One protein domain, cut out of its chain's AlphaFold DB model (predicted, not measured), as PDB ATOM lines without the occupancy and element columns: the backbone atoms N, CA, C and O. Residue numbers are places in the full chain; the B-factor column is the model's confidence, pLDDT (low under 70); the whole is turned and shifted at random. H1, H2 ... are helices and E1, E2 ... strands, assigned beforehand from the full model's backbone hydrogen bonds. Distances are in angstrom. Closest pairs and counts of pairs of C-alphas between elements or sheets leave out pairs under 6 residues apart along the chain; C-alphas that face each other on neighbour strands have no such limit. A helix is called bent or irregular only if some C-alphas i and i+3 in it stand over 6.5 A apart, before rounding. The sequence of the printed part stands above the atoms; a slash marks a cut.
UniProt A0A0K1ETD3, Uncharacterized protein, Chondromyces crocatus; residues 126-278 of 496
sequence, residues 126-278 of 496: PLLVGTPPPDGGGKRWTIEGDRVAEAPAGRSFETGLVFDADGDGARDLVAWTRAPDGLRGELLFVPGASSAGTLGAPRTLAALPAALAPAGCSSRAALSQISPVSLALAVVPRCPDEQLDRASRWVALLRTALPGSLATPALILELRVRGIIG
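Overview. This is residues 126 to 278 of the 496 residues of an uncharacterized protein of Chondromyces crocatus (UniProt A0A0K1ETD3). Two four-stranded sheets, E3 to E6 and E7 to E10, lie face to face as a sandwich, their strands nearly aligned and running roughly along its length. The small hairpin E1 and E2 lies over the first sheet on the side away from the second, and the short helix H1 sits at one end of the second. The printed part has 153 residues, with ten named strands and one named helix in the order E1 to E8, H1, E9, E10; both large sheets are antiparallel, with their strands in chain order. The class is mostly strand, although under half of the residues, 74, are in named elements. The whole is compact, with a radius of gyration of the C-alphas of 15.7 A, and elongated, spanning 52 by 29 by 25 A.

Arrangement. After residues 126 to 139, which hold no named element, E1 (residues 140 to 142) and E2 (148 to 150) form a hairpin, with N 141 and O 149 2.9 A apart. E3 (156 to 163), E4 (172 to 178), E5 (185 to 190) and E6 (203 to 207) form a meander, each strand the antiparallel neighbour of the one before. N and O pairs within hydrogen-bond range are N 161 and O 174 at 2.8 A, N 175 and O 188 at 2.9 A, and N 187 and O 206 at 2.8 A. E3 bends by 68 degrees at residue 159. The closest C-alphas of E1 and E3 are those of Arg 140 and Phe 157, 7.6 A apart. The chain changes sheets between E6 and E7 (218 to 227), which is followed by E8 (230 to 238), H1 (241 to 246), E9 (248 to 255) and E10 (266 to 274). In this second antiparallel sheet N 222 and O 234 are 2.8 A apart, N 233 and O 252 2.8 A, and N 251 and O 271 2.8 A. The two twisted sheets form a sandwich, two sheets face to face; the parts that face each other are 9.7 A centre to centre, and the strands of the one sheet stand at 12 degrees to those of the other. The closest C-alphas of E3 and E7 are those of Gly 160 and Leu 223, 6.7 A apart; those of E6 and E10 are Leu 205 and Leu 267, 6.2 A. H1 only grazes the second sheet, with residues 244 to 246. It is irregular, C-alphas 242 and 245 being 7.3 A apart; 0 of 2 O i to N i+4 pairs and 2 of 3 O i to N i+3 pairs are within hydrogen-bond range.

Along the chain. E1 begins at C-alpha 140 (177.278, 135.133, 148.699). E3 is 19.8 A long and E4 19.2 A. E7, the longest strand by residues, runs 28.7 A from C-alpha 218 (179.413, 120.074, 132.099); E8 is 26.1 A, E9 23.3 A and E10 24.5 A, ending at C-alpha 274 (173.042, 122.830, 118.225).

Size, cuts and confidence. The two C-alphas farthest apart are those of Ala 196 and Glu 242, 53.4 A. The printed part has no cut, and E5 to E6 is its long link. The mean pLDDT of the printed part is 93.2, and no printed residue is under 70.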
ATOM      1  N   PRO A 126     185.283 150.871 129.760       74.44
ATOM      2  CA  PRO A 126     185.713 149.486 129.644       74.44
ATOM      3  C   PRO A 126     184.482 148.587 129.757       74.44
ATOM      4  O   PRO A 126     183.714 148.694 130.714       74.44
ATOM      5  N   LEU A 127     184.296 147.703 128.783       83.62
ATOM      6  CA  LEU A 127     183.218 146.727 128.836       83.62
ATOM      7  C   LEU A 127     183.449 145.766 129.995       83.62
ATOM      8  O   LEU A 127     184.557 145.262 130.203       83.62
ATOM      9  N   LEU A 128     182.391 145.538 130.766       91.06
ATOM     10  CA  LEU A 128     182.457 144.699 131.948       91.06
ATOM     11  C   LEU A 128     182.402 143.221 131.555       91.06
ATOM     12  O   LEU A 128     181.522 142.781 130.815       91.06
ATOM     13  N   VAL A 129     183.330 142.437 132.095       93.88
ATOM     14  CA  VAL A 129     183.336 140.976 131.977       93.88
ATOM     15  C   VAL A 129     182.991 140.392 133.337       93.88
ATOM     16  O   VAL A 129     183.525 140.822 134.358       93.88
ATOM     17  N   GLY A 130     182.084 139.420 133.341       93.06
ATOM     18  CA  GLY A 130     181.642 138.723 134.535       93.06
ATOM     19  C   GLY A 130     182.819 138.111 135.280       93.06
ATOM     20  O   GLY A 130     183.672 137.440 134.694       93.06
ATOM     21  N   THR A 131     182.858 138.325 136.588       96.12
ATOM     22  CA  THR A 131     183.860 137.720 137.471       96.12
ATOM     23  C   THR A 131     183.262 136.502 138.165       96.12
ATOM     24  O   THR A 131     182.046 136.339 138.129       96.12
ATOM     25  N   PRO A 132     184.062 135.600 138.753       96.25
ATOM     26  CA  PRO A 132     183.556 134.636 139.729       96.25
ATOM     27  C   PRO A 132     183.157 135.340 141.045       96.25
ATOM     28  O   PRO A 132     183.575 136.481 141.277       96.25
ATOM     29  N   PRO A 133     182.369 134.679 141.916       95.00
ATOM     30  CA  PRO A 133     182.032 135.205 143.237       95.00
ATOM     31  C   PRO A 133     183.299 135.434 144.086       95.00
ATOM     32  O   PRO A 133     184.214 134.605 144.053       95.00
ATOM     33  N   PRO A 134     183.368 136.524 144.873       92.75
ATOM     34  CA  PRO A 134     184.592 136.936 145.567       92.75
ATOM     35  C   PRO A 134     185.012 135.999 146.709       92.75
ATOM     36  O   PRO A 134     186.191 135.937 147.046       92.75
ATOM     37  N   ASP A 135     184.069 135.265 147.304       91.31
ATOM     38  CA  ASP A 135     184.314 134.349 148.424       91.31
ATOM     39  C   ASP A 135     184.751 132.939 147.982       91.31
ATOM     40  O   ASP A 135     185.056 132.094 148.824       91.31
ATOM     41  N   GLY A 136     184.731 132.652 146.675       89.50
ATOM     42  CA  GLY A 136     184.985 131.329 146.093       89.50
ATOM     43  C   GLY A 136     183.920 130.262 146.398       89.50
ATOM     44  O   GLY A 136     183.838 129.265 145.683       89.50
ATOM     45  N   GLY A 137     183.081 130.461 147.419       89.25
ATOM     46  CA  GLY A 137     181.998 129.551 147.802       89.25
ATOM     47  C   GLY A 137     180.735 129.722 146.959       89.25
ATOM     48  O   GLY A 137     179.895 128.819 146.911       89.25
ATOM     49  N   GLY A 138     180.570 130.880 146.311       94.50
ATOM     50  CA  GLY A 138     179.451 131.166 145.413       94.50
ATOM     51  C   GLY A 138     178.092 131.195 146.102       94.50
ATOM     52  O   GLY A 138     177.061 131.169 145.437       94.50
ATOM     53  N   LYS A 139     178.050 131.236 147.434       97.31
ATOM     54  CA  LYS A 139     176.799 131.380 148.189       97.31
ATOM     55  C   LYS A 139     176.436 132.835 148.405       97.31
ATOM     56  O   LYS A 139     175.257 133.137 148.567       97.31
ATOM     57  N   ARG A 140     177.433 133.718 148.397       96.81
ATOM     58  CA  ARG A 140     177.278 135.133 148.699       96.81
ATOM     59  C   ARG A 140     177.986 135.983 147.655       96.81
ATOM     60  O   ARG A 140     178.993 135.571 147.084       96.81
ATOM     61  N   TRP A 141     177.453 137.172 147.413       97.44
ATOM     62  CA  TRP A 141     178.045 138.143 146.505       97.44
ATOM     63  C   TRP A 141     177.973 139.540 147.105       97.44
ATOM     64  O   TRP A 141     176.885 140.071 147.327       97.44
ATOM     65  N   THR A 142     179.129 140.144 147.365       95.50
ATOM     66  CA  THR A 142     179.198 141.525 147.852       95.50
ATOM     67  C   THR A 142     178.975 142.484 146.689       95.50
ATOM     68  O   THR A 142     179.682 142.407 145.686       95.50
ATOM     69  N   ILE A 143     177.986 143.368 146.811       93.06
ATOM     70  CA  ILE A 143     177.617 144.321 145.755       93.06
ATOM     71  C   ILE A 143     178.339 145.650 145.994       93.06
ATOM     72  O   ILE A 143     179.223 146.034 145.233       93.06
ATOM     73  N   GLU A 144     178.008 146.332 147.089       89.69
ATOM     74  CA  GLU A 144     178.656 147.576 147.497       89.69
ATOM     75  C   GLU A 144     178.410 147.833 148.990       89.69
ATOM     76  O   GLU A 144     177.276 147.718 149.474       89.69
ATOM     77  N   GLY A 145     179.480 148.201 149.702       87.94
ATOM     78  CA  GLY A 145     179.491 148.300 151.162       87.94
ATOM     79  C   GLY A 145     179.294 146.930 151.812       87.94
ATOM     80  O   GLY A 145     179.846 145.934 151.350       87.94
ATOM     81  N   ASP A 146     178.453 146.877 152.844       89.62
ATOM     82  CA  ASP A 146     178.136 145.647 153.586       89.62
ATOM     83  C   ASP A 146     176.946 144.867 152.993       89.62
ATOM     84  O   ASP A 146     176.435 143.923 153.600       89.62
ATOM     85  N   ARG A 147     176.465 145.257 151.803       93.56
ATOM     86  CA  ARG A 147     175.339 144.587 151.140       93.56
ATOM     87  C   ARG A 147     175.801 143.304 150.459       93.56
ATOM     88  O   ARG A 147     176.666 143.323 149.579       93.56
ATOM     89  N   VAL A 148     175.164 142.200 150.837       95.56
ATOM     90  CA  VAL A 148     175.491 140.856 150.363       95.56
ATOM     91  C   VAL A 148     174.247 140.193 149.787       95.56
ATOM     92  O   VAL A 148     173.279 139.961 150.507       95.56
ATOM     93  N   ALA A 149     174.281 139.868 148.497       96.88
ATOM     94  CA  ALA A 149     173.270 139.029 147.867       96.88
ATOM     95  C   ALA A 149     173.546 137.555 148.176       96.88
ATOM     96  O   ALA A 149     174.699 137.117 148.165       96.88
ATOM     97  N   GLU A 150     172.494 136.778 148.419       97.44
ATOM     98  CA  GLU A 150     172.590 135.340 148.674       97.44
ATOM     99  C   GLU A 150     172.049 134.554 147.481       97.44
ATOM    100  O   GLU A 150     171.032 134.913 146.885       97.44
ATOM    101  N   ALA A 151     172.750 133.481 147.108       97.56
ATOM    102  CA  ALA A 151     172.286 132.599 146.048       97.56
ATOM    103  C   ALA A 151     170.980 131.910 146.488       97.56
ATOM    104  O   ALA A 151     170.853 131.546 147.662       97.56
ATOM    105  N   PRO A 152     170.024 131.654 145.571       97.69
ATOM    106  CA  PRO A 152     168.825 130.897 145.905       97.69
ATOM    107  C   PRO A 152     169.149 129.546 146.550       97.69
ATOM    108  O   PRO A 152     170.188 128.936 146.273       97.69
ATOM    109  N   ALA A 153     168.233 129.049 147.384       96.69
ATOM    110  CA  ALA A 153     168.419 127.802 148.116       96.69
ATOM    111  C   ALA A 153     168.838 126.647 147.187       96.69
ATOM    112  O   ALA A 153     168.239 126.402 146.139       96.69
ATOM    113  N   GLY A 154     169.905 125.943 147.577       96.44
ATOM    114  CA  GLY A 154     170.465 124.835 146.803       96.44
ATOM    115  C   GLY A 154     171.293 125.243 145.580       96.44
ATOM    116  O   GLY A 154     171.813 124.357 144.918       96.44
ATOM    117  N   ARG A 155     171.475 126.534 145.282       97.56
ATOM    118  CA  ARG A 155     172.260 127.008 144.128       97.56
ATOM    119  C   ARG A 155     173.556 127.693 144.546       97.56
ATOM    120  O   ARG A 155     173.809 127.912 145.733       97.56
ATOM    121  N   SER A 156     174.407 127.992 143.574       97.38
ATOM    122  CA  SER A 156     175.596 128.831 143.746       97.38
ATOM    123  C   SER A 156     175.739 129.794 142.576       97.38
ATOM    124  O   SER A 156     175.479 129.417 141.434       97.38
ATOM    125  N   PHE A 157     176.173 131.017 142.851       97.88
ATOM    126  CA  PHE A 157     176.669 131.934 141.838       97.88
ATOM    127  C   PHE A 157     177.914 131.350 141.167       97.88
ATOM    128  O   PHE A 157     178.805 130.828 141.835       97.88
ATOM    129  N   GLU A 158     177.972 131.445 139.844       96.56
ATOM    130  CA  GLU A 158     179.132 131.038 139.045       96.56
ATOM    131  C   GLU A 158     179.841 132.252 138.451       96.56
ATOM    132  O   GLU A 158     181.064 132.347 138.510       96.56
ATOM    133  N   THR A 159     179.071 133.188 137.892       97.69
ATOM    134  CA  THR A 159     179.582 134.449 137.355       97.69
ATOM    135  C   THR A 159     178.564 135.565 137.542       97.69
ATOM    136  O   THR A 159     177.363 135.299 137.603       97.69
ATOM    137  N   GLY A 160     179.024 136.806 137.643       97.69
ATOM    138  CA  GLY A 160     178.162 137.956 137.869       97.69
ATOM    139  C   GLY A 160     178.840 139.276 137.538       97.69
ATOM    140  O   GLY A 160     180.065 139.366 137.442       97.69
ATOM    141  N   LEU A 161     178.005 140.290 137.345       97.50
ATOM    142  CA  LEU A 161     178.364 141.672 137.081       97.50
ATOM    143  C   LEU A 161     177.697 142.554 138.126       97.50
ATOM    144  O   LEU A 161     176.489 142.459 138.338       97.50
ATOM    145  N   VAL A 162     178.490 143.422 138.749       97.06
ATOM    146  CA  VAL A 162     177.987 144.453 139.655       97.06
ATOM    147  C   VAL A 162     178.038 145.789 138.928       97.06
ATOM    148  O   VAL A 162     179.130 146.226 138.556       97.06
ATOM    149  N   PHE A 163     176.886 146.414 138.690       96.25
ATOM    150  CA  PHE A 163     176.733 147.713 138.021       96.25
ATOM    151  C   PHE A 163     175.300 148.237 138.181       96.25
ATOM    152  O   PHE A 163     174.441 147.488 138.618       96.25
ATOM    153  N   ASP A 164     175.063 149.509 137.869       95.69
ATOM    154  CA  ASP A 164     173.717 150.102 137.845       95.69
ATOM    155  C   ASP A 164     172.978 149.613 136.592       95.69
ATOM    156  O   ASP A 164     173.243 150.082 135.484       95.69
ATOM    157  N   ALA A 165     172.166 148.570 136.753       96.50
ATOM    158  CA  ALA A 165     171.508 147.872 135.658       96.50
ATOM    159  C   ALA A 165     170.073 148.357 135.443       96.50
ATOM    160  O   ALA A 165     169.543 148.190 134.340       96.50
ATOM    161  N   ASP A 166     169.437 148.930 136.465       95.69
ATOM    162  CA  ASP A 166     168.096 149.500 136.356       95.69
ATOM    163  C   ASP A 166     168.044 151.030 136.270       95.69
ATOM    164  O   ASP A 166     166.955 151.575 136.066       95.69
ATOM    165  N   GLY A 167     169.207 151.690 136.305       94.62
ATOM    166  CA  GLY A 167     169.392 153.112 136.037       94.62
ATOM    167  C   GLY A 167     169.038 154.008 137.221       94.62
ATOM    168  O   GLY A 167     168.922 155.226 137.036       94.62
ATOM    169  N   ASP A 168     168.839 153.436 138.412       92.94
ATOM    170  CA  ASP A 168     168.489 154.154 139.637       92.94
ATOM    171  C   ASP A 168     169.702 154.791 140.351       92.94
ATOM    172  O   ASP A 168     169.541 155.561 141.306       92.94
ATOM    173  N   GLY A 169     170.915 154.533 139.852       92.81
ATOM    174  CA  GLY A 169     172.180 155.033 140.387       92.81
ATOM    175  C   GLY A 169     172.795 154.155 141.480       92.81
ATOM    176  O   GLY A 169     173.923 154.423 141.906       92.81
ATOM    177  N   ALA A 170     172.101 153.117 141.944       93.94
ATOM    178  CA  ALA A 170     172.631 152.122 142.856       93.94
ATOM    179  C   ALA A 170     173.301 150.976 142.093       93.94
ATOM    180  O   ALA A 170     173.010 150.669 140.947       93.94
ATOM    181  N   ARG A 171     174.264 150.322 142.740       95.69
ATOM    182  CA  ARG A 171     174.933 149.154 142.163       95.69
ATOM    183  C   ARG A 171     174.039 147.932 142.343       95.69
ATOM    184  O   ARG A 171     173.804 147.537 143.479       95.69
ATOM    185  N   ASP A 172     173.625 147.312 141.252       96.81
ATOM    186  CA  ASP A 172     172.894 146.048 141.226       96.81
ATOM    187  C   ASP A 172     173.825 144.857 141.014       96.81
ATOM    188  O   ASP A 172     175.006 145.010 140.694       96.81
ATOM    189  N   LEU A 173     173.276 143.648 141.138       97.88
ATOM    190  CA  LEU A 173     173.923 142.414 140.703       97.88
ATOM    191  C   LEU A 173     173.102 141.732 139.609       97.88
ATOM    192  O   LEU A 173     171.962 141.329 139.836       97.88
ATOM    193  N   VAL A 174     173.725 141.498 138.455       98.38
ATOM    194  CA  VAL A 174     173.243 140.538 137.454       98.38
ATOM    195  C   VAL A 174     174.142 139.310 137.515       98.38
ATOM    196  O   VAL A 174     175.341 139.418 137.269       98.38
ATOM    197  N   ALA A 175     173.602 138.142 137.859       98.25
ATOM    198  CA  ALA A 175     174.416 136.952 138.109       98.25
ATOM    199  C   ALA A 175     173.805 135.659 137.577       98.25
ATOM    200  O   ALA A 175     172.609 135.409 137.695       98.25
ATOM    201  N   TRP A 176     174.663 134.791 137.048       98.25
ATOM    202  CA  TRP A 176     174.322 133.420 136.713       98.25
ATOM    203  C   TRP A 176     174.454 132.522 137.942       98.25
ATOM    204  O   TRP A 176     175.517 132.442 138.571       98.25
ATOM    205  N   THR A 177     173.378 131.811 138.259       97.88
ATOM    206  CA  THR A 177     173.343 130.787 139.302       97.88
ATOM    207  C   THR A 177     173.197 129.405 138.702       97.88
ATOM    208  O   THR A 177     172.470 129.201 137.732       97.88
ATOM    209  N   ARG A 178     173.857 128.433 139.323       96.44
ATOM    210  CA  ARG A 178     173.877 127.039 138.894       96.44
ATOM    211  C   ARG A 178     173.310 126.137 139.987       96.44
ATOM    212  O   ARG A 178     173.580 126.336 141.173       96.44
ATOM    213  N   ALA A 179     172.513 125.152 139.584       94.94
ATOM    214  CA  ALA A 179     172.067 124.076 140.461       94.94
ATOM    215  C   ALA A 179     173.193 123.041 140.688       94.94
ATOM    216  O   ALA A 179     174.125 122.964 139.886       94.94
ATOM    217  N   PRO A 180     173.122 122.194 141.730       92.56
ATOM    218  CA  PRO A 180     174.192 121.242 142.047       92.56
ATOM    219  C   PRO A 180     174.410 120.179 140.965       92.56
ATOM    220  O   PRO A 180     175.500 119.632 140.855       92.56
ATOM    221  N   ASP A 181     173.384 119.901 140.157       88.94
ATOM    222  CA  ASP A 181     173.474 118.984 139.015       88.94
ATOM    223  C   ASP A 181     174.285 119.552 137.837       88.94
ATOM    224  O   ASP A 181     174.647 118.806 136.933       88.94
ATOM    225  N   GLY A 182     174.564 120.861 137.821       87.19
ATOM    226  CA  GLY A 182     175.271 121.551 136.741       87.19
ATOM    227  C   GLY A 182     174.516 121.649 135.409       87.19
ATOM    228  O   GLY A 182     175.043 122.229 134.457       87.19
ATOM    229  N   LEU A 183     173.294 121.116 135.349       85.62
ATOM    230  CA  LEU A 183     172.447 121.043 134.157       85.62
ATOM    231  C   LEU A 183     171.283 122.033 134.207       85.62
ATOM    232  O   LEU A 183     170.592 122.212 133.209       85.62
ATOM    233  N   ARG A 184     171.058 122.673 135.356       92.50
ATOM    234  CA  ARG A 184     170.103 123.770 135.515       92.50
ATOM    235  C   ARG A 184     170.814 125.027 135.989       92.50
ATOM    236  O   ARG A 184     171.742 124.975 136.799       92.50
ATOM    237  N   GLY A 185     170.326 126.166 135.525       95.69
ATOM    238  CA  GLY A 185     170.787 127.463 135.984       95.69
ATOM    239  C   GLY A 185     169.792 128.564 135.668       95.69
ATOM    240  O   GLY A 185     168.872 128.374 134.873       95.69
ATOM    241  N   GLU A 186     169.955 129.688 136.347       97.50
ATOM    242  CA  GLU A 186     169.121 130.876 136.196       97.50
ATOM    243  C   GLU A 186     169.986 132.123 136.208       97.50
ATOM    244  O   GLU A 186     170.900 132.254 137.027       97.50
ATOM    245  N   LEU A 187     169.649 133.048 135.319       98.31
ATOM    246  CA  LEU A 187     170.168 134.397 135.322       98.31
ATOM    247  C   LEU A 187     169.281 135.244 136.226       98.31
ATOM    248  O   LEU A 187     168.075 135.345 136.001       98.31
ATOM    249  N   LEU A 188     169.886 135.828 137.250       98.31
ATOM    250  CA  LEU A 188     169.213 136.603 138.278       98.31
ATOM    251  C   LEU A 188     169.591 138.076 138.180       98.31
ATOM    252  O   LEU A 188     170.728 138.411 137.856       98.31
ATOM    253  N   PHE A 189     168.642 138.924 138.548       98.25
ATOM    254  CA  PHE A 189     168.829 140.333 138.856       98.25
ATOM    255  C   PHE A 189     168.527 140.567 140.333       98.25
ATOM    256  O   PHE A 189     167.467 140.163 140.816       98.25
ATOM    257  N   VAL A 190     169.447 141.204 141.049       97.75
ATOM    258  CA  VAL A 190     169.285 141.596 142.450       97.75
ATOM    259  C   VAL A 190     169.447 143.115 142.534       97.75
ATOM    260  O   VAL A 190     170.580 143.588 142.411       97.75
ATOM    261  N   PRO A 191     168.348 143.865 142.741       96.81
ATOM    262  CA  PRO A 191     168.404 145.315 142.868       96.81
ATOM    263  C   PRO A 191     169.252 145.748 144.068       96.81
ATOM    264  O   PRO A 191     169.109 145.209 145.175       96.81
ATOM    265  N   GLY A 192     170.113 146.733 143.851       93.62
ATOM    266  CA  GLY A 192     171.044 147.275 144.826       93.62
ATOM    267  C   GLY A 192     170.369 148.109 145.898       93.62
ATOM    268  O   GLY A 192     170.681 147.969 147.086       93.62
ATOM    269  N   ALA A 193     169.452 148.990 145.504       82.75
ATOM    270  CA  ALA A 193     168.770 149.891 146.416       82.75
ATOM    271  C   ALA A 193     167.282 149.561 146.543       82.75
ATOM    272  O   ALA A 193     166.517 149.521 145.589       82.75
ATOM    273  N   SER A 194     166.847 149.405 147.788       73.00
ATOM    274  CA  SER A 194     165.497 149.802 148.169       73.00
ATOM    275  C   SER A 194     165.591 151.099 148.965       73.00
ATOM    276  O   SER A 194     166.612 151.386 149.596       73.00
ATOM    277  N   SER A 195     164.500 151.862 149.014       73.38
ATOM    278  CA  SER A 195     164.379 153.057 149.861       73.38
ATOM    279  C   SER A 195     164.668 152.799 151.352       73.38
ATOM    280  O   SER A 195     164.903 153.744 152.100       73.38
ATOM    281  N   ALA A 196     164.687 151.532 151.785       79.25
ATOM    282  CA  ALA A 196     164.981 151.094 153.148       79.25
ATOM    283  C   ALA A 196     166.455 150.698 153.389       79.25
ATOM    284  O   ALA A 196     166.789 150.240 154.479       79.25
ATOM    285  N   GLY A 197     167.341 150.829 152.392       82.62
ATOM    286  CA  GLY A 197     168.752 150.430 152.506       82.62
ATOM    287  C   GLY A 197     168.991 148.913 152.501       82.62
ATOM    288  O   GLY A 197     170.126 148.466 152.650       82.62
ATOM    289  N   THR A 198     167.941 148.110 152.311       88.38
ATOM    290  CA  THR A 198     168.023 146.657 152.108       88.38
ATOM    291  C   THR A 198     168.118 146.323 150.620       88.38
ATOM    292  O   THR A 198     167.605 147.074 149.790       88.38
ATOM    293  N   LEU A 199     168.736 145.190 150.274       94.31
ATOM    294  CA  LEU A 199     168.719 144.681 148.898       94.31
ATOM    295  C   LEU A 199     167.289 144.361 148.447       94.31
ATOM    296  O   LEU A 199     166.454 143.941 149.253       94.31
ATOM    297  N   GLY A 200     167.022 144.544 147.156       93.88
ATOM    298  CA  GLY A 200     165.777 144.099 146.542       93.88
ATOM    299  C   GLY A 200     165.678 142.572 146.502       93.88
ATOM    300  O   GLY A 200     166.679 141.856 146.552       93.88
ATOM    301  N   ALA A 201     164.452 142.056 146.389       94.62
ATOM    302  CA  ALA A 201     164.243 140.627 146.188       94.62
ATOM    303  C   ALA A 201     164.837 140.187 144.831       94.62
ATOM    304  O   ALA A 201     164.549 140.838 143.820       94.62
ATOM    305  N   PRO A 202     165.624 139.093 144.776       96.88
ATOM    306  CA  PRO A 202     166.132 138.557 143.519       96.88
ATOM    307  C   PRO A 202     165.007 138.218 142.534       96.88
ATOM    308  O   PRO A 202     163.978 137.659 142.917       96.88
ATOM    309  N   ARG A 203     165.226 138.509 141.251       97.50
ATOM    310  CA  ARG A 203     164.308 138.209 140.147       97.50
ATOM    311  C   ARG A 203     165.005 137.364 139.094       97.50
ATOM    312  O   ARG A 203     166.106 137.694 138.669       97.50
ATOM    313  N   THR A 204     164.347 136.308 138.630       97.88
ATOM    314  CA  THR A 204     164.842 135.503 137.510       97.88
ATOM    315  C   THR A 204     164.550 136.220 136.193       97.88
ATOM    316  O   THR A 204     163.396 136.512 135.890       97.88
ATOM    317  N   LEU A 205     165.598 136.506 135.418       97.75
ATOM    318  CA  LEU A 205     165.511 137.117 134.088       97.75
ATOM    319  C   LEU A 205     165.417 136.066 132.980       97.75
ATOM    320  O   LEU A 205     164.709 136.258 131.998       97.75
ATOM    321  N   ALA A 206     166.144 134.959 133.138       97.25
ATOM    322  CA  ALA A 206     166.144 133.839 132.206       97.25
ATOM    323  C   ALA A 206     166.489 132.540 132.938       97.25
ATOM    324  O   ALA A 206     167.254 132.545 133.906       97.25
ATOM    325  N   ALA A 207     165.962 131.421 132.456       96.50
ATOM    326  CA  ALA A 207     166.301 130.089 132.941       96.50
ATOM    327  C   ALA A 207     166.961 129.289 131.821       96.50
ATOM    328  O   ALA A 207     166.604 129.441 130.654       96.50
ATOM    329  N   LEU A 208     167.911 128.423 132.181       94.12
ATOM    330  CA  LEU A 208     168.557 127.545 131.217       94.12
ATOM    331  C   LEU A 208     167.500 126.670 130.527       94.12
ATOM    332  O   LEU A 208     166.764 125.963 131.225       94.12
ATOM    333  N   PRO A 209     167.436 126.653 129.187       92.62
ATOM    334  CA  PRO A 209     166.557 125.739 128.487       92.62
ATOM    335  C   PRO A 209     166.833 124.286 128.859       92.62
ATOM    336  O   PRO A 209     167.985 123.860 128.988       92.62
ATOM    337  N   ALA A 210     165.767 123.495 128.964       87.25
ATOM    338  CA  ALA A 210     165.912 122.051 129.046       87.25
ATOM    339  C   ALA A 210     166.660 121.517 127.808       87.25
ATOM    340  O   ALA A 210     166.555 122.073 126.714       87.25
ATOM    341  N   ALA A 211     167.389 120.413 127.987       82.81
ATOM    342  CA  ALA A 211     168.088 119.697 126.917       82.81
ATOM    343  C   ALA A 211     169.223 120.465 126.201       82.81
ATOM    344  O   ALA A 211     169.546 120.142 125.059       82.81
ATOM    345  N   LEU A 212     169.895 121.420 126.860       85.06
ATOM    346  CA  LEU A 212     171.139 121.969 126.299       85.06
ATOM    347  C   LEU A 212     172.272 120.950 126.245       85.06
ATOM    348  O   LEU A 212     173.062 120.963 125.309       85.06
ATOM    349  N   ALA A 213     172.387 120.096 127.254       84.44
ATOM    350  CA  ALA A 213     173.518 119.196 127.375       84.44
ATOM    351  C   ALA A 213     173.035 117.788 127.754       84.44
ATOM    352  O   ALA A 213     172.241 117.653 128.690       84.44
ATOM    353  N   PRO A 214     173.486 116.740 127.041       87.06
ATOM    354  CA  PRO A 214     173.305 115.360 127.472       87.06
ATOM    355  C   PRO A 214     173.887 115.100 128.869       87.06
ATOM    356  O   PRO A 214     174.756 115.827 129.356       87.06
ATOM    357  N   ALA A 215     173.434 114.020 129.509       89.19
ATOM    358  CA  ALA A 215     174.025 113.557 130.759       89.19
ATOM    359  C   ALA A 215     175.527 113.263 130.579       89.19
ATOM    360  O   ALA A 215     175.924 112.609 129.616       89.19
ATOM    361  N   GLY A 216     176.348 113.732 131.521       90.06
ATOM    362  CA  GLY A 216     177.812 113.616 131.463       90.06
ATOM    363  C   GLY A 216     178.522 114.841 130.880       90.06
ATOM    364  O   GLY A 216     179.739 114.950 131.007       90.06
ATOM    365  N   CYS A 217     177.788 115.796 130.310       91.94
ATOM    366  CA  CYS A 217     178.338 117.101 129.972       91.94
ATOM    367  C   CYS A 217     178.402 118.017 131.201       91.94
ATOM    368  O   CYS A 217     177.527 117.997 132.065       91.94
ATOM    369  N   SER A 218     179.406 118.890 131.231       91.50
ATOM    370  CA  SER A 218     179.413 120.074 132.099       91.50
ATOM    371  C   SER A 218     179.089 121.313 131.267       91.50
ATOM    372  O   SER A 218     179.156 121.271 130.045       91.50
ATOM    373  N   SER A 219     178.723 122.428 131.889       92.44
ATOM    374  CA  SER A 219     178.564 123.712 131.195       92.44
ATOM    375  C   SER A 219     179.544 124.743 131.748       92.44
ATOM    376  O   SER A 219     180.044 124.592 132.867       92.44
ATOM    377  N   ARG A 220     179.830 125.796 130.983       92.94
ATOM    378  CA  ARG A 220     180.519 127.005 131.447       92.94
ATOM    379  C   ARG A 220     179.707 128.219 131.021       92.94
ATOM    380  O   ARG A 220     179.361 128.319 129.845       92.94
ATOM    381  N   ALA A 221     179.437 129.118 131.959       95.56
ATOM    382  CA  ALA A 221     178.810 130.397 131.672       95.56
ATOM    383  C   ALA A 221     179.860 131.508 131.526       95.56
ATOM    384  O   ALA A 221     180.884 131.517 132.215       95.56
ATOM    385  N   ALA A 222     179.593 132.451 130.631       95.56
ATOM    386  CA  ALA A 222     180.303 133.712 130.507       95.56
ATOM    387  C   ALA A 222     179.266 134.828 130.393       95.56
ATOM    388  O   ALA A 222     178.412 134.790 129.509       95.56
ATOM    389  N   LEU A 223     179.329 135.791 131.306       96.62
ATOM    390  CA  LEU A 223     178.490 136.983 131.294       96.62
ATOM    391  C   LEU A 223     179.360 138.168 130.872       96.62
ATOM    392  O   LEU A 223     180.446 138.345 131.419       96.62
ATOM    393  N   SER A 224     178.918 138.968 129.912       95.94
ATOM    394  CA  SER A 224     179.615 140.190 129.512       95.94
ATOM    395  C   SER A 224     178.635 141.304 129.181       95.94
ATOM    396  O   SER A 224     177.528 141.067 128.699       95.94
ATOM    397  N   GLN A 225     179.054 142.533 129.445       95.25
ATOM    398  CA  GLN A 225     178.429 143.714 128.884       95.25
ATOM    399  C   GLN A 225     178.956 143.889 127.459       95.25
ATOM    400  O   GLN A 225     180.170 143.901 127.248       95.25
ATOM    401  N   ILE A 226     178.054 143.967 126.482       94.50
ATOM    402  CA  ILE A 226     178.413 144.098 125.061       94.50
ATOM    403  C   ILE A 226     178.253 145.535 124.557       94.50
ATOM    404  O   ILE A 226     178.838 145.888 123.540       94.50
ATOM    405  N   SER A 227     177.536 146.361 125.316       93.50
ATOM    406  CA  SER A 227     177.326 147.789 125.095       93.50
ATOM    407  C   SER A 227     176.870 148.445 126.413       93.50
ATOM    408  O   SER A 227     176.594 147.727 127.379       93.50
ATOM    409  N   PRO A 228     176.747 149.781 126.510       92.31
ATOM    410  CA  PRO A 228     176.291 150.433 127.736       92.31
ATOM    411  C   PRO A 228     174.949 149.925 128.275       92.31
ATOM    412  O   PRO A 228     174.779 149.924 129.492       92.31
ATOM    413  N   VAL A 229     174.033 149.469 127.407       94.38
ATOM    414  CA  VAL A 229     172.697 149.000 127.825       94.38
ATOM    415  C   VAL A 229     172.350 147.561 127.442       94.38
ATOM    416  O   VAL A 229     171.205 147.139 127.618       94.38
ATOM    417  N   SER A 230     173.316 146.781 126.950       95.75
ATOM    418  CA  SER A 230     173.096 145.377 126.602       95.75
ATOM    419  C   SER A 230     174.094 144.432 127.272       95.75
ATOM    420  O   SER A 230     175.312 144.641 127.271       95.75
ATOM    421  N   LEU A 231     173.566 143.330 127.808       97.12
ATOM    422  CA  LEU A 231     174.339 142.217 128.357       97.12
ATOM    423  C   LEU A 231     174.144 140.952 127.523       97.12
ATOM    424  O   LEU A 231     173.046 140.682 127.038       97.12
ATOM    425  N   ALA A 232     175.181 140.122 127.450       97.12
ATOM    426  CA  ALA A 232     175.124 138.778 126.896       97.12
ATOM    427  C   ALA A 232     175.564 137.748 127.943       97.12
ATOM    428  O   ALA A 232     176.654 137.833 128.507       97.12
ATOM    429  N   LEU A 233     174.728 136.737 128.168       97.50
ATOM    430  CA  LEU A 233     175.093 135.512 128.868       97.50
ATOM    431  C   LEU A 233     175.257 134.398 127.837       97.50
ATOM    432  O   LEU A 233     174.273 133.991 127.229       97.50
ATOM    433  N   ALA A 234     176.463 133.860 127.685       96.62
ATOM    434  CA  ALA A 234     176.730 132.672 126.884       96.62
ATOM    435  C   ALA A 234     176.950 131.453 127.791       96.62
ATOM    436  O   ALA A 234     177.796 131.479 128.684       96.62
ATOM    437  N   VAL A 235     176.227 130.364 127.538       95.44
ATOM    438  CA  VAL A 235     176.412 129.070 128.203       95.44
ATOM    439  C   VAL A 235     176.863 128.042 127.175       95.44
ATOM    440  O   VAL A 235     176.140 127.707 126.234       95.44
ATOM    441  N   VAL A 236     178.079 127.533 127.367       93.94
ATOM    442  CA  VAL A 236     178.735 126.595 126.453       93.94
ATOM    443  C   VAL A 236     178.889 125.237 127.141       93.94
ATOM    444  O   VAL A 236     179.558 125.156 128.179       93.94
ATOM    445  N   PRO A 237     178.289 124.159 126.605       92.81
ATOM    446  CA  PRO A 237     178.507 122.819 127.123       92.81
ATOM    447  C   PRO A 237     179.925 122.331 126.792       92.81
ATOM    448  O   PRO A 237     180.483 122.608 125.733       92.81
ATOM    449  N   ARG A 238     180.499 121.568 127.715       91.62
ATOM    450  CA  ARG A 238     181.739 120.809 127.590       91.62
ATOM    451  C   ARG A 238     181.376 119.341 127.703       91.62
ATOM    452  O   ARG A 238     181.059 118.853 128.791       91.62
ATOM    453  N   CYS A 239     181.398 118.675 126.562       91.38
ATOM    454  CA  CYS A 239     181.002 117.289 126.411       91.38
ATOM    455  C   CYS A 239     182.154 116.470 125.821       91.38
ATOM    456  O   CYS A 239     182.990 117.040 125.115       91.38
ATOM    457  N   PRO A 240     182.170 115.150 126.052       91.19
ATOM    458  CA  PRO A 240     182.935 114.224 125.229       91.19
ATOM    459  C   PRO A 240     182.577 114.356 123.744       91.19
ATOM    460  O   PRO A 240     181.452 114.735 123.397       91.19
ATOM    461  N   ASP A 241     183.524 114.006 122.879       86.69
ATOM    462  CA  ASP A 241     183.422 114.187 121.432       86.69
ATOM    463  C   ASP A 241     182.181 113.528 120.824       86.69
ATOM    464  O   ASP A 241     181.523 114.132 119.979       86.69
ATOM    465  N   GLU A 242     181.829 112.327 121.283       89.31
ATOM    466  CA  GLU A 242     180.677 111.547 120.823       89.31
ATOM    467  C   GLU A 242     179.317 112.144 121.225       89.31
ATOM    468  O   GLU A 242     178.263 111.675 120.792       89.31
ATOM    469  N   GLN A 243     179.312 113.171 122.077       91.12
ATOM    470  CA  GLN A 243     178.096 113.823 122.557       91.12
ATOM    471  C   GLN A 243     177.915 115.246 122.023       91.12
ATOM    472  O   GLN A 243     176.837 115.817 122.210       91.12
ATOM    473  N   LEU A 244     178.921 115.815 121.351       88.31
ATOM    474  CA  LEU A 244     178.896 117.210 120.899       88.31
ATOM    475  C   LEU A 244     177.739 117.499 119.933       88.31
ATOM    476  O   LEU A 244     177.094 118.534 120.071       88.31
ATOM    477  N   ASP A 245     177.382 116.554 119.063       88.19
ATOM    478  CA  ASP A 245     176.283 116.702 118.091       88.19
ATOM    479  C   ASP A 245     174.893 116.829 118.753       88.19
ATOM    480  O   ASP A 245     173.920 117.307 118.158       88.19
ATOM    481  N   ARG A 246     174.786 116.397 120.016       91.06
ATOM    482  CA  ARG A 246     173.570 116.498 120.839       91.06
ATOM    483  C   ARG A 246     173.611 117.673 121.811       91.06
ATOM    484  O   ARG A 246     172.589 117.981 122.417       91.06
ATOM    485  N   ALA A 247     174.765 118.309 121.969       93.06
ATOM    486  CA  ALA A 247     174.930 119.464 122.825       93.06
ATOM    487  C   ALA A 247     174.497 120.743 122.092       93.06
ATOM    488  O   ALA A 247     174.623 120.870 120.875       93.06
ATOM    489  N   SER A 248     173.977 121.702 122.846       95.00
ATOM    490  CA  SER A 248     173.552 123.005 122.356       95.00
ATOM    491  C   SER A 248     174.186 124.101 123.196       95.00
ATOM    492  O   SER A 248     174.159 124.064 124.425       95.00
ATOM    493  N   ARG A 249     174.750 125.098 122.520       95.06
ATOM    494  CA  ARG A 249     175.149 126.365 123.130       95.06
ATOM    495  C   ARG A 249     173.922 127.258 123.252       95.06
ATOM    496  O   ARG A 249     173.053 127.218 122.381       95.06
ATOM    497  N   TRP A 250     173.866 128.063 124.303       96.75
ATOM    498  CA  TRP A 250     172.774 129.004 124.545       96.75
ATOM    499  C   TRP A 250     173.320 130.394 124.810       96.75
ATOM    500  O   TRP A 250     174.327 130.541 125.499       96.75
ATOM    501  N   VAL A 251     172.647 131.400 124.266       97.00
ATOM    502  CA  VAL A 251     172.901 132.802 124.576       97.00
ATOM    503  C   VAL A 251     171.594 133.455 124.982       97.00
ATOM    504  O   VAL A 251     170.600 133.335 124.268       97.00
ATOM    505  N   ALA A 252     171.622 134.166 126.102       97.50
ATOM    506  CA  ALA A 252     170.573 135.079 126.525       97.50
ATOM    507  C   ALA A 252     171.096 136.511 126.422       97.50
ATOM    508  O   ALA A 252     172.145 136.837 126.981       97.50
ATOM    509  N   LEU A 253     170.364 137.355 125.706       97.44
ATOM    510  CA  LEU A 253     170.649 138.777 125.581       97.44
ATOM    511  C   LEU A 253     169.651 139.577 126.386       97.44
ATOM    512  O   LEU A 253     168.442 139.341 126.309       97.44
ATOM    513  N   LEU A 254     170.164 140.542 127.133       97.56
ATOM    514  CA  LEU A 254     169.373 141.357 128.030       97.56
ATOM    515  C   LEU A 254     169.570 142.821 127.712       97.56
ATOM    516  O   LEU A 254     170.688 143.248 127.439       97.56
ATOM    517  N   ARG A 255     168.483 143.573 127.830       96.44
ATOM    518  CA  ARG A 255     168.518 145.027 127.870       96.44
ATOM    519  C   ARG A 255     168.508 145.489 129.316       96.44
ATOM    520  O   ARG A 255     167.721 144.972 130.105       96.44
ATOM    521  N   THR A 256     169.358 146.449 129.638       96.19
ATOM    522  CA  THR A 256     169.400 147.163 130.916       96.19
ATOM    523  C   THR A 256     168.878 148.582 130.719       96.19
ATOM    524  O   THR A 256     168.591 149.002 129.594       96.19
ATOM    525  N   ALA A 257     168.708 149.330 131.802       93.62
ATOM    526  CA  ALA A 257     168.309 150.721 131.694       93.62
ATOM    527  C   ALA A 257     169.459 151.623 131.234       93.62
ATOM    528  O   ALA A 257     170.638 151.331 131.444       93.62
ATOM    529  N   LEU A 258     169.090 152.762 130.650       90.38
ATOM    530  CA  LEU A 258     169.994 153.899 130.513       90.38
ATOM    531  C   LEU A 258     170.195 154.561 131.887       90.38
ATOM    532  O   LEU A 258     169.234 154.633 132.656       90.38
ATOM    533  N   PRO A 259     171.380 155.128 132.174       88.75
ATOM    534  CA  PRO A 259     171.601 155.889 133.401       88.75
ATOM    535  C   PRO A 259     170.539 156.981 133.600       88.75
ATOM    536  O   PRO A 259     170.328 157.818 132.719       88.75
ATOM    537  N   GLY A 260     169.871 156.981 134.757       89.19
ATOM    538  CA  GLY A 260     168.810 157.935 135.099       89.19
ATOM    539  C   GLY A 260     167.415 157.587 134.567       89.19
ATOM    540  O   GLY A 260     166.471 158.340 134.810       89.19
ATOM    541  N   SER A 261     167.258 156.469 133.857       90.38
ATOM    542  CA  SER A 261     165.958 155.903 133.492       90.38
ATOM    543  C   SER A 261     165.666 154.717 134.396       90.38
ATOM    544  O   SER A 261     166.452 153.790 134.417       90.38
ATOM    545  N   LEU A 262     164.510 154.682 135.056       92.12
ATOM    546  CA  LEU A 262     164.119 153.534 135.880       92.12
ATOM    547  C   LEU A 262     163.502 152.435 135.006       92.12
ATOM    548  O   LEU A 262     162.334 152.532 134.620       92.12
ATOM    549  N   ALA A 263     164.265 151.389 134.686       93.50
ATOM    550  CA  ALA A 263     163.759 150.237 133.939       93.50
ATOM    551  C   ALA A 263     164.394 148.929 134.420       93.50
ATOM    552  O   ALA A 263     165.607 148.782 134.427       93.50
ATOM    553  N   THR A 264     163.583 147.926 134.770       94.19
ATOM    554  CA  THR A 264     164.145 146.613 135.119       94.19
ATOM    555  C   THR A 264     164.821 145.985 133.893       94.19
ATOM    556  O   THR A 264     164.198 145.965 132.827       94.19
ATOM    557  N   PRO A 265     166.012 145.377 134.050       97.06
ATOM    558  CA  PRO A 265     166.587 144.525 133.023       97.06
ATOM    559  C   PRO A 265     165.606 143.468 132.504       97.06
ATOM    560  O   PRO A 265     164.868 142.851 133.279       97.06
ATOM    561  N   ALA A 266     165.615 143.230 131.195       96.62
ATOM    562  CA  ALA A 266     164.706 142.294 130.539       96.62
ATOM    563  C   ALA A 266     165.425 141.447 129.485       96.62
ATOM    564  O   ALA A 266     166.301 141.937 128.773       96.62
ATOM    565  N   LEU A 267     165.030 140.176 129.368       97.25
ATOM    566  CA  LEU A 267     165.458 139.286 128.289       97.25
ATOM    567  C   LEU A 267     164.838 139.762 126.967       97.25
ATOM    568  O   LEU A 267     163.617 139.864 126.869       97.25
ATOM    569  N   ILE A 268     165.673 140.034 125.964       96.75
ATOM    570  CA  ILE A 268     165.229 140.534 124.649       96.75
ATOM    571  C   ILE A 268     165.428 139.524 123.519       96.75
ATOM    572  O   ILE A 268     164.724 139.594 122.515       96.75
ATOM    573  N   LEU A 269     166.371 138.590 123.661       97.06
ATOM    574  CA  LEU A 269     166.618 137.555 122.663       97.06
ATOM    575  C   LEU A 269     167.229 136.312 123.308       97.06
ATOM    576  O   LEU A 269     168.132 136.408 124.142       97.06
ATOM    577  N   GLU A 270     166.781 135.144 122.854       97.50
ATOM    578  CA  GLU A 270     167.478 133.881 123.079       97.50
ATOM    579  C   GLU A 270     168.004 133.326 121.758       97.50
ATOM    580  O   GLU A 270     167.306 133.332 120.746       97.50
ATOM    581  N   LEU A 271     169.221 132.794 121.786       97.25
ATOM    582  CA  LEU A 271     169.856 132.098 120.673       97.25
ATOM    583  C   LEU A 271     170.290 130.712 121.142       97.25
ATOM    584  O   LEU A 271     170.888 130.562 122.209       97.25
ATOM    585  N   ARG A 272     170.039 129.689 120.327       97.00
ATOM    586  CA  ARG A 272     170.553 128.332 120.536       97.00
ATOM    587  C   ARG A 272     171.317 127.877 119.306       97.00
ATOM    588  O   ARG A 272     170.869 128.106 118.186       97.00
ATOM    589  N   VAL A 273     172.453 127.220 119.529       95.88
ATOM    590  CA  VAL A 273     173.290 126.647 118.467       95.88
ATOM    591  C   VAL A 273     173.578 125.187 118.784       95.88
ATOM    592  O   VAL A 273     174.318 124.887 119.721       95.88
ATOM    593  N   ARG A 274     172.984 124.278 118.014       94.62
ATOM    594  CA  ARG A 274     173.042 122.830 118.225       94.62
ATOM    595  C   ARG A 274     174.156 122.170 117.417       94.62
ATOM    596  O   ARG A 274     174.344 122.472 116.244       94.62
ATOM    597  N   GLY A 275     174.819 121.199 118.039       84.56
ATOM    598  CA  GLY A 275     175.509 120.104 117.360       84.56
ATOM    599  C   GLY A 275     176.749 120.469 116.552       84.56
ATOM    600  O   GLY A 275     177.220 119.650 115.776       84.56
ATOM    601  N   ILE A 276     177.265 121.689 116.703       82.62
ATOM    602  CA  ILE A 276     178.470 122.145 116.011       82.62
ATOM    603  C   ILE A 276     179.357 122.877 116.999       82.62
ATOM    604  O   ILE A 276     178.913 123.793 117.708       82.62
ATOM    605  N   ILE A 277     180.621 122.458 117.019       82.25
ATOM    606  CA  ILE A 277     181.673 123.053 117.834       82.25
ATOM    607  C   ILE A 277     181.829 124.514 117.430       82.25
ATOM    608  O   ILE A 277     181.709 124.883 116.268       82.25
ATOM    609  N   GLY A 278     182.102 125.375 118.388       74.38
ATOM    610  CA  GLY A 278     182.416 126.758 118.099       74.38
ATOM    611  C   GLY A 278     182.400 127.570 119.365       74.38
ATOM    612  O   GLY A 278     181.802 127.182 120.373       74.38
TER     613      GLY A 278